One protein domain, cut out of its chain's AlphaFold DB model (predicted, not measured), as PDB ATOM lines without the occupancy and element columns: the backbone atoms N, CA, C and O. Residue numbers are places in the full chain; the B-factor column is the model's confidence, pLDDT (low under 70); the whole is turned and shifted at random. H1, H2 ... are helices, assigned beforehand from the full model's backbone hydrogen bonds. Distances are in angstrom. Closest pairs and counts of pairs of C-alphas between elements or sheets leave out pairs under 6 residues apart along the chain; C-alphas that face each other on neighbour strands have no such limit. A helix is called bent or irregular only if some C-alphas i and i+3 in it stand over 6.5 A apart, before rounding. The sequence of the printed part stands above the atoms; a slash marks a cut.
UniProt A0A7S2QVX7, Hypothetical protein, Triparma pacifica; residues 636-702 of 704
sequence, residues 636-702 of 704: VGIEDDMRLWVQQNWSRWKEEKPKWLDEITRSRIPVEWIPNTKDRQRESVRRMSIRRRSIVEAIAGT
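This is residues 636 to 702 of the 704 residues of the protein "Hypothetical protein" of Triparma pacifica (UniProt A0A7S2QVX7). One long helix, H3, makes the longest axis; its residues 688 to 700 stick out, while kinked H1 lies crosswise near its other end, and short H2 and the link 669 to 676 lie between the two. The printed part has 67 residues and three named helices, H1, H2, H3 in chain order: all helix, with no named strand. It is loose, radius of gyration of the C-alphas 14.4 A, spanning 45 by 30 by 23 A.

H3, residues 677 to 700, runs 34.5 A from C-alpha 677 at (30.942, -42.647, -11.090) to C-alpha 700 at (5.884, -46.500, 12.305). H2 is residues 663 to 668, 9.0 A. H1, residues 639 to 656, runs 24.5 A from (44.493, -44.857, 3.152); it is irregular, C-alphas 648 and 651 being 7.4 A apart, with a kink of 46 degrees near residue 649.

H3 and H2 are close but not clearly touching; their closest C-alphas, of Arg 687 and Ser 667, are 7.4 A apart. They run opposite ways at a steep tilt of 69 degrees, only just short of about perpendicular. H1 is apart from both. Every O i to N i+4 pair is within hydrogen-bond range in H2 and H3, and 12 of 14 in H1.

The farthest C-alphas, of Asp 641 and Thr 702, are 44.9 A apart. The printed part has no cut, and both links are short. Residues 690 to 702 have pLDDT under 70.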
ATOM      1  N   VAL A 636      44.975 -44.728   9.669       87.00
ATOM      2  CA  VAL A 636      45.682 -43.491   9.297       87.00
ATOM      3  C   VAL A 636      47.131 -43.783   8.907       87.00
ATOM      4  O   VAL A 636      47.917 -44.240   9.742       87.00
ATOM      5  N   GLY A 637      47.497 -43.466   7.670       86.62
ATOM      6  CA  GLY A 637      48.800 -43.707   7.050       86.62
ATOM      7  C   GLY A 637      48.825 -44.858   6.036       86.62
ATOM      8  O   GLY A 637      49.892 -45.148   5.505       86.62
ATOM      9  N   ILE A 638      47.698 -45.535   5.785       91.19
ATOM     10  CA  ILE A 638      47.567 -46.575   4.743       91.19
ATOM     11  C   ILE A 638      46.329 -46.363   3.852       91.19
ATOM     12  O   ILE A 638      45.902 -47.274   3.143       91.19
ATOM     13  N   GLU A 639      45.720 -45.174   3.888       91.06
ATOM     14  CA  GLU A 639      44.493 -44.857   3.152       91.06
ATOM     15  C   GLU A 639      44.651 -45.033   1.647       91.06
ATOM     16  O   GLU A 639      43.729 -45.519   0.993       91.06
ATOM     17  N   ASP A 640      45.795 -44.631   1.103       91.38
ATOM     18  CA  ASP A 640      46.044 -44.695  -0.333       91.38
ATOM     19  C   ASP A 640      46.256 -46.143  -0.790       91.38
ATOM     20  O   ASP A 640      45.630 -46.559  -1.766       91.38
ATOM     21  N   ASP A 641      46.996 -46.952  -0.024       91.81
ATOM     22  CA  ASP A 641      47.132 -48.398  -0.262       91.81
ATOM     23  C   ASP A 641      45.757 -49.090  -0.253       91.81
ATOM     24  O   ASP A 641      45.428 -49.893  -1.130       91.81
ATOM     25  N   MET A 642      44.917 -48.752   0.733       91.69
ATOM     26  CA  MET A 642      43.556 -49.279   0.843       91.69
ATOM     27  C   MET A 642      42.665 -48.826  -0.315       91.69
ATOM     28  O   MET A 642      41.901 -49.631  -0.851       91.69
ATOM     29  N   ARG A 643      42.756 -47.555  -0.719       91.56
ATOM     30  CA  ARG A 643      41.994 -46.994  -1.840       91.56
ATOM     31  C   ARG A 643      42.373 -47.672  -3.151       91.56
ATOM     32  O   ARG A 643      41.474 -48.089  -3.878       91.56
ATOM     33  N   LEU A 644      43.668 -47.818  -3.429       92.25
ATOM     34  CA  LEU A 644      44.174 -48.496  -4.622       92.25
ATOM     35  C   LEU A 644      43.700 -49.950  -4.668       92.25
ATOM     36  O   LEU A 644      43.167 -50.389  -5.686       92.25
ATOM     37  N   TRP A 645      43.795 -50.672  -3.548       93.62
ATOM     38  CA  TRP A 645      43.294 -52.043  -3.449       93.62
ATOM     39  C   TRP A 645      41.786 -52.138  -3.730       93.62
ATOM     40  O   TRP A 645      41.366 -53.010  -4.494       93.62
ATOM     41  N   VAL A 646      40.964 -51.232  -3.183       91.94
ATOM     42  CA  VAL A 646      39.520 -51.197  -3.483       91.94
ATOM     43  C   VAL A 646      39.276 -50.926  -4.967       91.94
ATOM     44  O   VAL A 646      38.486 -51.635  -5.587       91.94
ATOM     45  N   GLN A 647      39.952 -49.937  -5.554       91.31
ATOM     46  CA  GLN A 647      39.762 -49.561  -6.956       91.31
ATOM     47  C   GLN A 647      40.132 -50.691  -7.923       91.31
ATOM     48  O   GLN A 647      39.388 -50.941  -8.869       91.31
ATOM     49  N   GLN A 648      41.229 -51.403  -7.657       92.56
ATOM     50  CA  GLN A 648      41.697 -52.515  -8.487       92.56
ATOM     51  C   GLN A 648      40.752 -53.724  -8.447       92.56
ATOM     52  O   GLN A 648      40.551 -54.384  -9.464       92.56
ATOM     53  N   ASN A 649      40.142 -54.009  -7.292       91.38
ATOM     54  CA  ASN A 649      39.354 -55.229  -7.097       91.38
ATOM     55  C   ASN A 649      37.833 -55.026  -7.231       91.38
ATOM     56  O   ASN A 649      37.091 -56.006  -7.319       91.38
ATOM     57  N   TRP A 650      37.345 -53.781  -7.292       88.88
ATOM     58  CA  TRP A 650      35.908 -53.474  -7.294       88.88
ATOM     59  C   TRP A 650      35.127 -54.160  -8.423       88.88
ATOM     60  O   TRP A 650      34.042 -54.695  -8.189       88.88
ATOM     61  N   SER A 651      35.673 -54.158  -9.644       87.06
ATOM     62  CA  SER A 651      35.033 -54.788 -10.807       87.06
ATOM     63  C   SER A 651      34.876 -56.297 -10.606       87.06
ATOM     64  O   SER A 651      33.769 -56.814 -10.752       87.06
ATOM     65  N   ARG A 652      35.937 -56.972 -10.140       90.50
ATOM     66  CA  ARG A 652      35.923 -58.402  -9.805       90.50
ATOM     67  C   ARG A 652      34.884 -58.718  -8.728       90.50
ATOM     68  O   ARG A 652      34.069 -59.621  -8.893       90.50
ATOM     69  N   TRP A 653      34.833 -57.934  -7.650       90.50
ATOM     70  CA  TRP A 653      33.873 -58.164  -6.563       90.50
ATOM     71  C   TRP A 653      32.408 -57.995  -6.983       90.50
ATOM     72  O   TRP A 653      31.525 -58.604  -6.374       90.50
ATOM     73  N   LYS A 654      32.117 -57.182  -8.007       84.81
ATOM     74  CA  LYS A 654      30.756 -57.060  -8.558       84.81
ATOM     75  C   LYS A 654      30.307 -58.324  -9.284       84.81
ATOM     76  O   LYS A 654      29.119 -58.649  -9.224       84.81
ATOM     77  N   GLU A 655      31.234 -58.986  -9.965       84.06
ATOM     78  CA  GLU A 655      30.986 -60.212 -10.721       84.06
ATOM     79  C   GLU A 655      30.917 -61.418  -9.782       84.06
ATOM     80  O   GLU A 655      29.895 -62.101  -9.732       84.06
ATOM     81  N   GLU A 656      31.950 -61.605  -8.958       86.44
ATOM     82  CA  GLU A 656      32.080 -62.748  -8.046       86.44
ATOM     83  C   GLU A 656      31.108 -62.692  -6.862       86.44
ATOM     84  O   GLU A 656      30.740 -63.729  -6.313       86.44
ATOM     85  N   LYS A 657      30.694 -61.483  -6.448       84.19
ATOM     86  CA  LYS A 657      29.845 -61.228  -5.268       84.19
ATOM     87  C   LYS A 657      30.307 -62.032  -4.044       84.19
ATOM     88  O   LYS A 657      29.553 -62.861  -3.521       84.19
ATOM     89  N   PRO A 658      31.538 -61.796  -3.564       84.94
ATOM     90  CA  PRO A 658      32.128 -62.633  -2.535       84.94
ATOM     91  C   PRO A 658      31.321 -62.561  -1.235       84.94
ATOM     92  O   PRO A 658      30.854 -61.496  -0.831       84.94
ATOM     93  N   LYS A 659      31.199 -63.702  -0.543       82.75
ATOM     94  CA  LYS A 659      30.388 -63.838   0.685       82.75
ATOM     95  C   LYS A 659      30.789 -62.859   1.797       82.75
ATOM     96  O   LYS A 659      29.944 -62.505   2.612       82.75
ATOM     97  N   TRP A 660      32.057 -62.440   1.839       82.38
ATOM     98  CA  TRP A 660      32.563 -61.491   2.832       82.38
ATOM     99  C   TRP A 660      32.149 -60.037   2.542       82.38
ATOM    100  O   TRP A 660      32.050 -59.247   3.479       82.38
ATOM    101  N   LEU A 661      31.864 -59.673   1.280       84.31
ATOM    102  CA  LEU A 661      31.409 -58.331   0.890       84.31
ATOM    103  C   LEU A 661      29.889 -58.213   1.055       84.31
ATOM    104  O   LEU A 661      29.129 -57.939   0.113       84.31
ATOM    105  N   ASP A 662      29.458 -58.448   2.288       79.62
ATOM    106  CA  ASP A 662      28.080 -58.310   2.718       79.62
ATOM    107  C   ASP A 662      27.636 -56.838   2.757       79.62
ATOM    108  O   ASP A 662      28.393 -55.895   2.497       79.62
ATOM    109  N   GLU A 663      26.354 -56.627   3.050       77.00
ATOM    110  CA  GLU A 663      25.762 -55.291   3.059       77.00
ATOM    111  C   GLU A 663      26.453 -54.346   4.061       77.00
ATOM    112  O   GLU A 663      26.632 -53.158   3.774       77.00
ATOM    113  N   ILE A 664      26.871 -54.890   5.209       72.88
ATOM    114  CA  ILE A 664      27.519 -54.158   6.300       72.88
ATOM    115  C   ILE A 664      28.918 -53.721   5.869       72.88
ATOM    116  O   ILE A 664      29.231 -52.532   5.921       72.88
ATOM    117  N   THR A 665      29.742 -54.647   5.387       79.44
ATOM    118  CA  THR A 665      31.113 -54.366   4.943       79.44
ATOM    119  C   THR A 665      31.105 -53.375   3.788       79.44
ATOM    120  O   THR A 665      31.830 -52.381   3.819       79.44
ATOM    121  N   ARG A 666      30.189 -53.547   2.826       81.50
ATOM    122  CA  ARG A 666      30.028 -52.610   1.708       81.50
ATOM    123  C   ARG A 666      29.659 -51.201   2.163       81.50
ATOM    124  O   ARG A 666      30.116 -50.244   1.552       81.50
ATOM    125  N   SER A 667      28.864 -51.059   3.226       80.12
ATOM    126  CA  SER A 667      28.503 -49.746   3.781       80.12
ATOM    127  C   SER A 667      29.669 -49.023   4.470       80.12
ATOM    128  O   SER A 667      29.661 -47.795   4.536       80.12
ATOM    129  N   ARG A 668      30.681 -49.768   4.939       81.31
ATOM    130  CA  ARG A 668      31.866 -49.229   5.629       81.31
ATOM    131  C   ARG A 668      32.946 -48.726   4.668       81.31
ATOM    132  O   ARG A 668      33.722 -47.855   5.045       81.31
ATOM    133  N   ILE A 669      32.963 -49.211   3.423       86.56
ATOM    134  CA  ILE A 669      33.861 -48.703   2.376       86.56
ATOM    135  C   ILE A 669      33.465 -47.253   2.029       86.56
ATOM    136  O   ILE A 669      32.280 -46.997   1.769       86.56
ATOM    137  N   PRO A 670      34.401 -46.287   2.002       85.50
ATOM    138  CA  PRO A 670      34.114 -44.926   1.555       85.50
ATOM    139  C   PRO A 670      33.602 -44.896   0.110       85.50
ATOM    140  O   PRO A 670      34.207 -45.490  -0.780       85.50
ATOM    141  N   VAL A 671      32.496 -44.183  -0.138       85.06
ATOM    142  CA  VAL A 671      31.901 -44.080  -1.490       85.06
ATOM    143  C   VAL A 671      32.891 -43.456  -2.476       85.06
ATOM    144  O   VAL A 671      32.966 -43.881  -3.622       85.06
ATOM    145  N   GLU A 672      33.699 -42.508  -2.003       86.19
ATOM    146  CA  GLU A 672      34.787 -41.846  -2.736       86.19
ATOM    147  C   GLU A 672      35.755 -42.837  -3.407       86.19
ATOM    148  O   GLU A 672      36.326 -42.539  -4.451       86.19
ATOM    149  N   TRP A 673      35.954 -44.018  -2.810       88.31
ATOM    150  CA  TRP A 673      36.954 -44.994  -3.254       88.31
ATOM    151  C   TRP A 673      36.437 -45.932  -4.346       88.31
ATOM    152  O   TRP A 673      37.208 -46.700  -4.915       88.31
ATOM    153  N   ILE A 674      35.143 -45.871  -4.664       86.75
ATOM    154  CA  ILE A 674      34.550 -46.667  -5.736       86.75
ATOM    155  C   ILE A 674      34.954 -46.046  -7.088       86.75
ATOM    156  O   ILE A 674      34.658 -44.873  -7.326       86.75
ATOM    157  N   PRO A 675      35.588 -46.807  -8.000       84.44
ATOM    158  CA  PRO A 675      36.238 -46.245  -9.186       84.44
ATOM    159  C   PRO A 675      35.258 -45.626 -10.196       84.44
ATOM    160  O   PRO A 675      35.508 -44.549 -10.729       84.44
ATOM    161  N   ASN A 676      34.113 -46.267 -10.458       84.81
ATOM    162  CA  ASN A 676      33.160 -45.797 -11.467       84.81
ATOM    163  C   ASN A 676      32.127 -44.826 -10.868       84.81
ATOM    164  O   ASN A 676      31.436 -45.155  -9.905       84.81
ATOM    165  N   THR A 677      31.946 -43.654 -11.482       80.19
ATOM    166  CA  THR A 677      30.942 -42.647 -11.090       80.19
ATOM    167  C   THR A 677      29.508 -43.194 -11.092       80.19
ATOM    168  O   THR A 677      28.739 -42.885 -10.183       80.19
ATOM    169  N   LYS A 678      29.151 -44.075 -12.039       83.88
ATOM    170  CA  LYS A 678      27.835 -44.745 -12.049       83.88
ATOM    171  C   LYS A 678      27.666 -45.677 -10.848       83.88
ATOM    172  O   LYS A 678      26.592 -45.721 -10.250       83.88
ATOM    173  N   ASP A 679      28.719 -46.401 -10.477       82.38
ATOM    174  CA  ASP A 679      28.689 -47.296  -9.318       82.38
ATOM    175  C   ASP A 679      28.666 -46.503  -8.001       82.38
ATOM    176  O   ASP A 679      27.916 -46.864  -7.096       82.38
ATOM    177  N   ARG A 680      29.388 -45.375  -7.925       85.06
ATOM    178  CA  ARG A 680      29.304 -44.411  -6.815       85.06
ATOM    179  C   ARG A 680      27.885 -43.902  -6.612       85.06
ATOM    180  O   ARG A 680      27.369 -43.949  -5.497       85.06
ATOM    181  N   GLN A 681      27.235 -43.459  -7.687       82.88
ATOM    182  CA  GLN A 681      25.850 -42.988  -7.637       82.88
ATOM    183  C   GLN A 681      24.892 -44.101  -7.201       82.88
ATOM    184  O   GLN A 681      24.087 -43.885  -6.296       82.88
ATOM    185  N   ARG A 682      25.008 -45.308  -7.771       83.38
ATOM    186  CA  ARG A 682      24.180 -46.462  -7.378       83.38
ATOM    187  C   ARG A 682      24.341 -46.811  -5.903       83.38
ATOM    188  O   ARG A 682      23.344 -47.026  -5.218       83.38
ATOM    189  N   GLU A 683      25.572 -46.847  -5.405       83.00
ATOM    190  CA  GLU A 683      25.848 -47.161  -4.005       83.00
ATOM    191  C   GLU A 683      25.366 -46.045  -3.064       83.00
ATOM    192  O   GLU A 683      24.777 -46.338  -2.024       83.00
ATOM    193  N   SER A 684      25.523 -44.773  -3.444       81.69
ATOM    194  CA  SER A 684      24.989 -43.629  -2.694       81.69
ATOM    195  C   SER A 684      23.458 -43.679  -2.585       81.69
ATOM    196  O   SER A 684      22.904 -43.625  -1.485       81.69
ATOM    197  N   VAL A 685      22.764 -43.904  -3.707       83.69
ATOM    198  CA  VAL A 685      21.300 -44.061  -3.747       83.69
ATOM    199  C   VAL A 685      20.848 -45.259  -2.911       83.69
ATOM    200  O   VAL A 685      19.890 -45.148  -2.145       83.69
ATOM    201  N   ARG A 686      21.562 -46.391  -2.989       82.88
ATOM    202  CA  ARG A 686      21.293 -47.581  -2.167       82.88
ATOM    203  C   ARG A 686      21.396 -47.270  -0.672       82.88
ATOM    204  O   ARG A 686      20.517 -47.650   0.095       82.88
ATOM    205  N   ARG A 687      22.446 -46.567  -0.238       80.31
ATOM    206  CA  ARG A 687      22.622 -46.181   1.175       80.31
ATOM    207  C   ARG A 687      21.526 -45.222   1.639       80.31
ATOM    208  O   ARG A 687      21.004 -45.387   2.741       80.31
ATOM    209  N   MET A 688      21.131 -44.268   0.795       76.25
ATOM    210  CA  MET A 688      20.029 -43.350   1.097       76.25
ATOM    211  C   MET A 688      18.677 -44.062   1.214       76.25
ATOM    212  O   MET A 688      17.912 -43.751   2.127       76.25
ATOM    213  N   SER A 689      18.377 -45.027   0.341       75.31
ATOM    214  CA  SER A 689      17.112 -45.772   0.401       75.31
ATOM    215  C   SER A 689      17.009 -46.634   1.661       75.31
ATOM    216  O   SER A 689      15.948 -46.695   2.281       75.31
ATOM    217  N   ILE A 690      18.124 -47.226   2.098       69.44
ATOM    218  CA  ILE A 690      18.204 -47.974   3.360       69.44
ATOM    219  C   ILE A 690      17.980 -47.050   4.553       69.44
ATOM    220  O   ILE A 690      17.169 -47.372   5.416       69.44
ATOM    221  N   ARG A 691      18.649 -45.891   4.579       66.25
ATOM    222  CA  ARG A 691      18.494 -44.906   5.658       66.25
ATOM    223  C   ARG A 691      17.061 -44.372   5.742       66.25
ATOM    224  O   ARG A 691      16.547 -44.184   6.838       66.25
ATOM    225  N   ARG A 692      16.389 -44.165   4.601       67.75
ATOM    226  CA  ARG A 692      14.962 -43.802   4.577       67.75
ATOM    227  C   ARG A 692      14.081 -44.913   5.141       67.75
ATOM    228  O   ARG A 692      13.244 -44.613   5.982       67.75
ATOM    229  N   ARG A 693      14.279 -46.176   4.739       65.38
ATOM    230  CA  ARG A 693      13.503 -47.306   5.288       65.38
ATOM    231  C   ARG A 693      13.658 -47.438   6.799       65.38
ATOM    232  O   ARG A 693      12.648 -47.540   7.478       65.38
ATOM    233  N   SER A 694      14.882 -47.353   7.324       60.81
ATOM    234  CA  SER A 694      15.109 -47.455   8.772       60.81
ATOM    235  C   SER A 694      14.429 -46.329   9.557       60.81
ATOM    236  O   SER A 694      13.917 -46.565  10.643       60.81
ATOM    237  N   ILE A 695      14.393 -45.109   9.008       60.66
ATOM    238  CA  ILE A 695      13.699 -43.974   9.637       60.66
ATOM    239  C   ILE A 695      12.179 -44.182   9.601       60.66
ATOM    240  O   ILE A 695      11.514 -43.970  10.609       60.66
ATOM    241  N   VAL A 696      11.626 -44.635   8.473       60.78
ATOM    242  CA  VAL A 696      10.184 -44.910   8.340       60.78
ATOM    243  C   VAL A 696       9.742 -46.034   9.282       60.78
ATOM    244  O   VAL A 696       8.721 -45.898   9.945       60.78
ATOM    245  N   GLU A 697      10.519 -47.112   9.399       56.84
ATOM    246  CA  GLU A 697      10.252 -48.205  10.346       56.84
ATOM    247  C   GLU A 697      10.350 -47.747  11.810       56.84
ATOM    248  O   GLU A 697       9.546 -48.172  12.640       56.84
ATOM    249  N   ALA A 698      11.292 -46.853  12.132       51.69
ATOM    250  CA  ALA A 698      11.399 -46.265  13.466       51.69
ATOM    251  C   ALA A 698      10.174 -45.402  13.818       51.69
ATOM    252  O   ALA A 698       9.661 -45.512  14.927       51.69
ATOM    253  N   ILE A 699       9.670 -44.609  12.865       50.62
ATOM    254  CA  ILE A 699       8.487 -43.747  13.042       50.62
ATOM    255  C   ILE A 699       7.189 -44.573  13.102       50.62
ATOM    256  O   ILE A 699       6.322 -44.311  13.933       50.62
ATOM    257  N   ALA A 700       7.050 -45.611  12.275       51.03
ATOM    258  CA  ALA A 700       5.884 -46.500  12.305       51.03
ATOM    259  C   ALA A 700       5.825 -47.358  13.587       51.03
ATOM    260  O   ALA A 700       4.752 -47.783  14.008       51.03
ATOM    261  N   GLY A 701       6.972 -47.604  14.228       44.16
ATOM    262  CA  GLY A 701       7.056 -48.295  15.514       44.16
ATOM    263  C   GLY A 701       6.626 -47.457  16.725       44.16
ATOM    264  O   GLY A 701       6.412 -48.038  17.785       44.16
ATOM    265  N   THR A 702       6.498 -46.133  16.581       41.31
ATOM    266  CA  THR A 702       6.046 -45.205  17.639       41.31
ATOM    267  C   THR A 702       4.541 -44.920  17.628       41.31
ATOM    268  O   THR A 702       4.047 -44.273  18.544       41.31
TER     269      THR A 702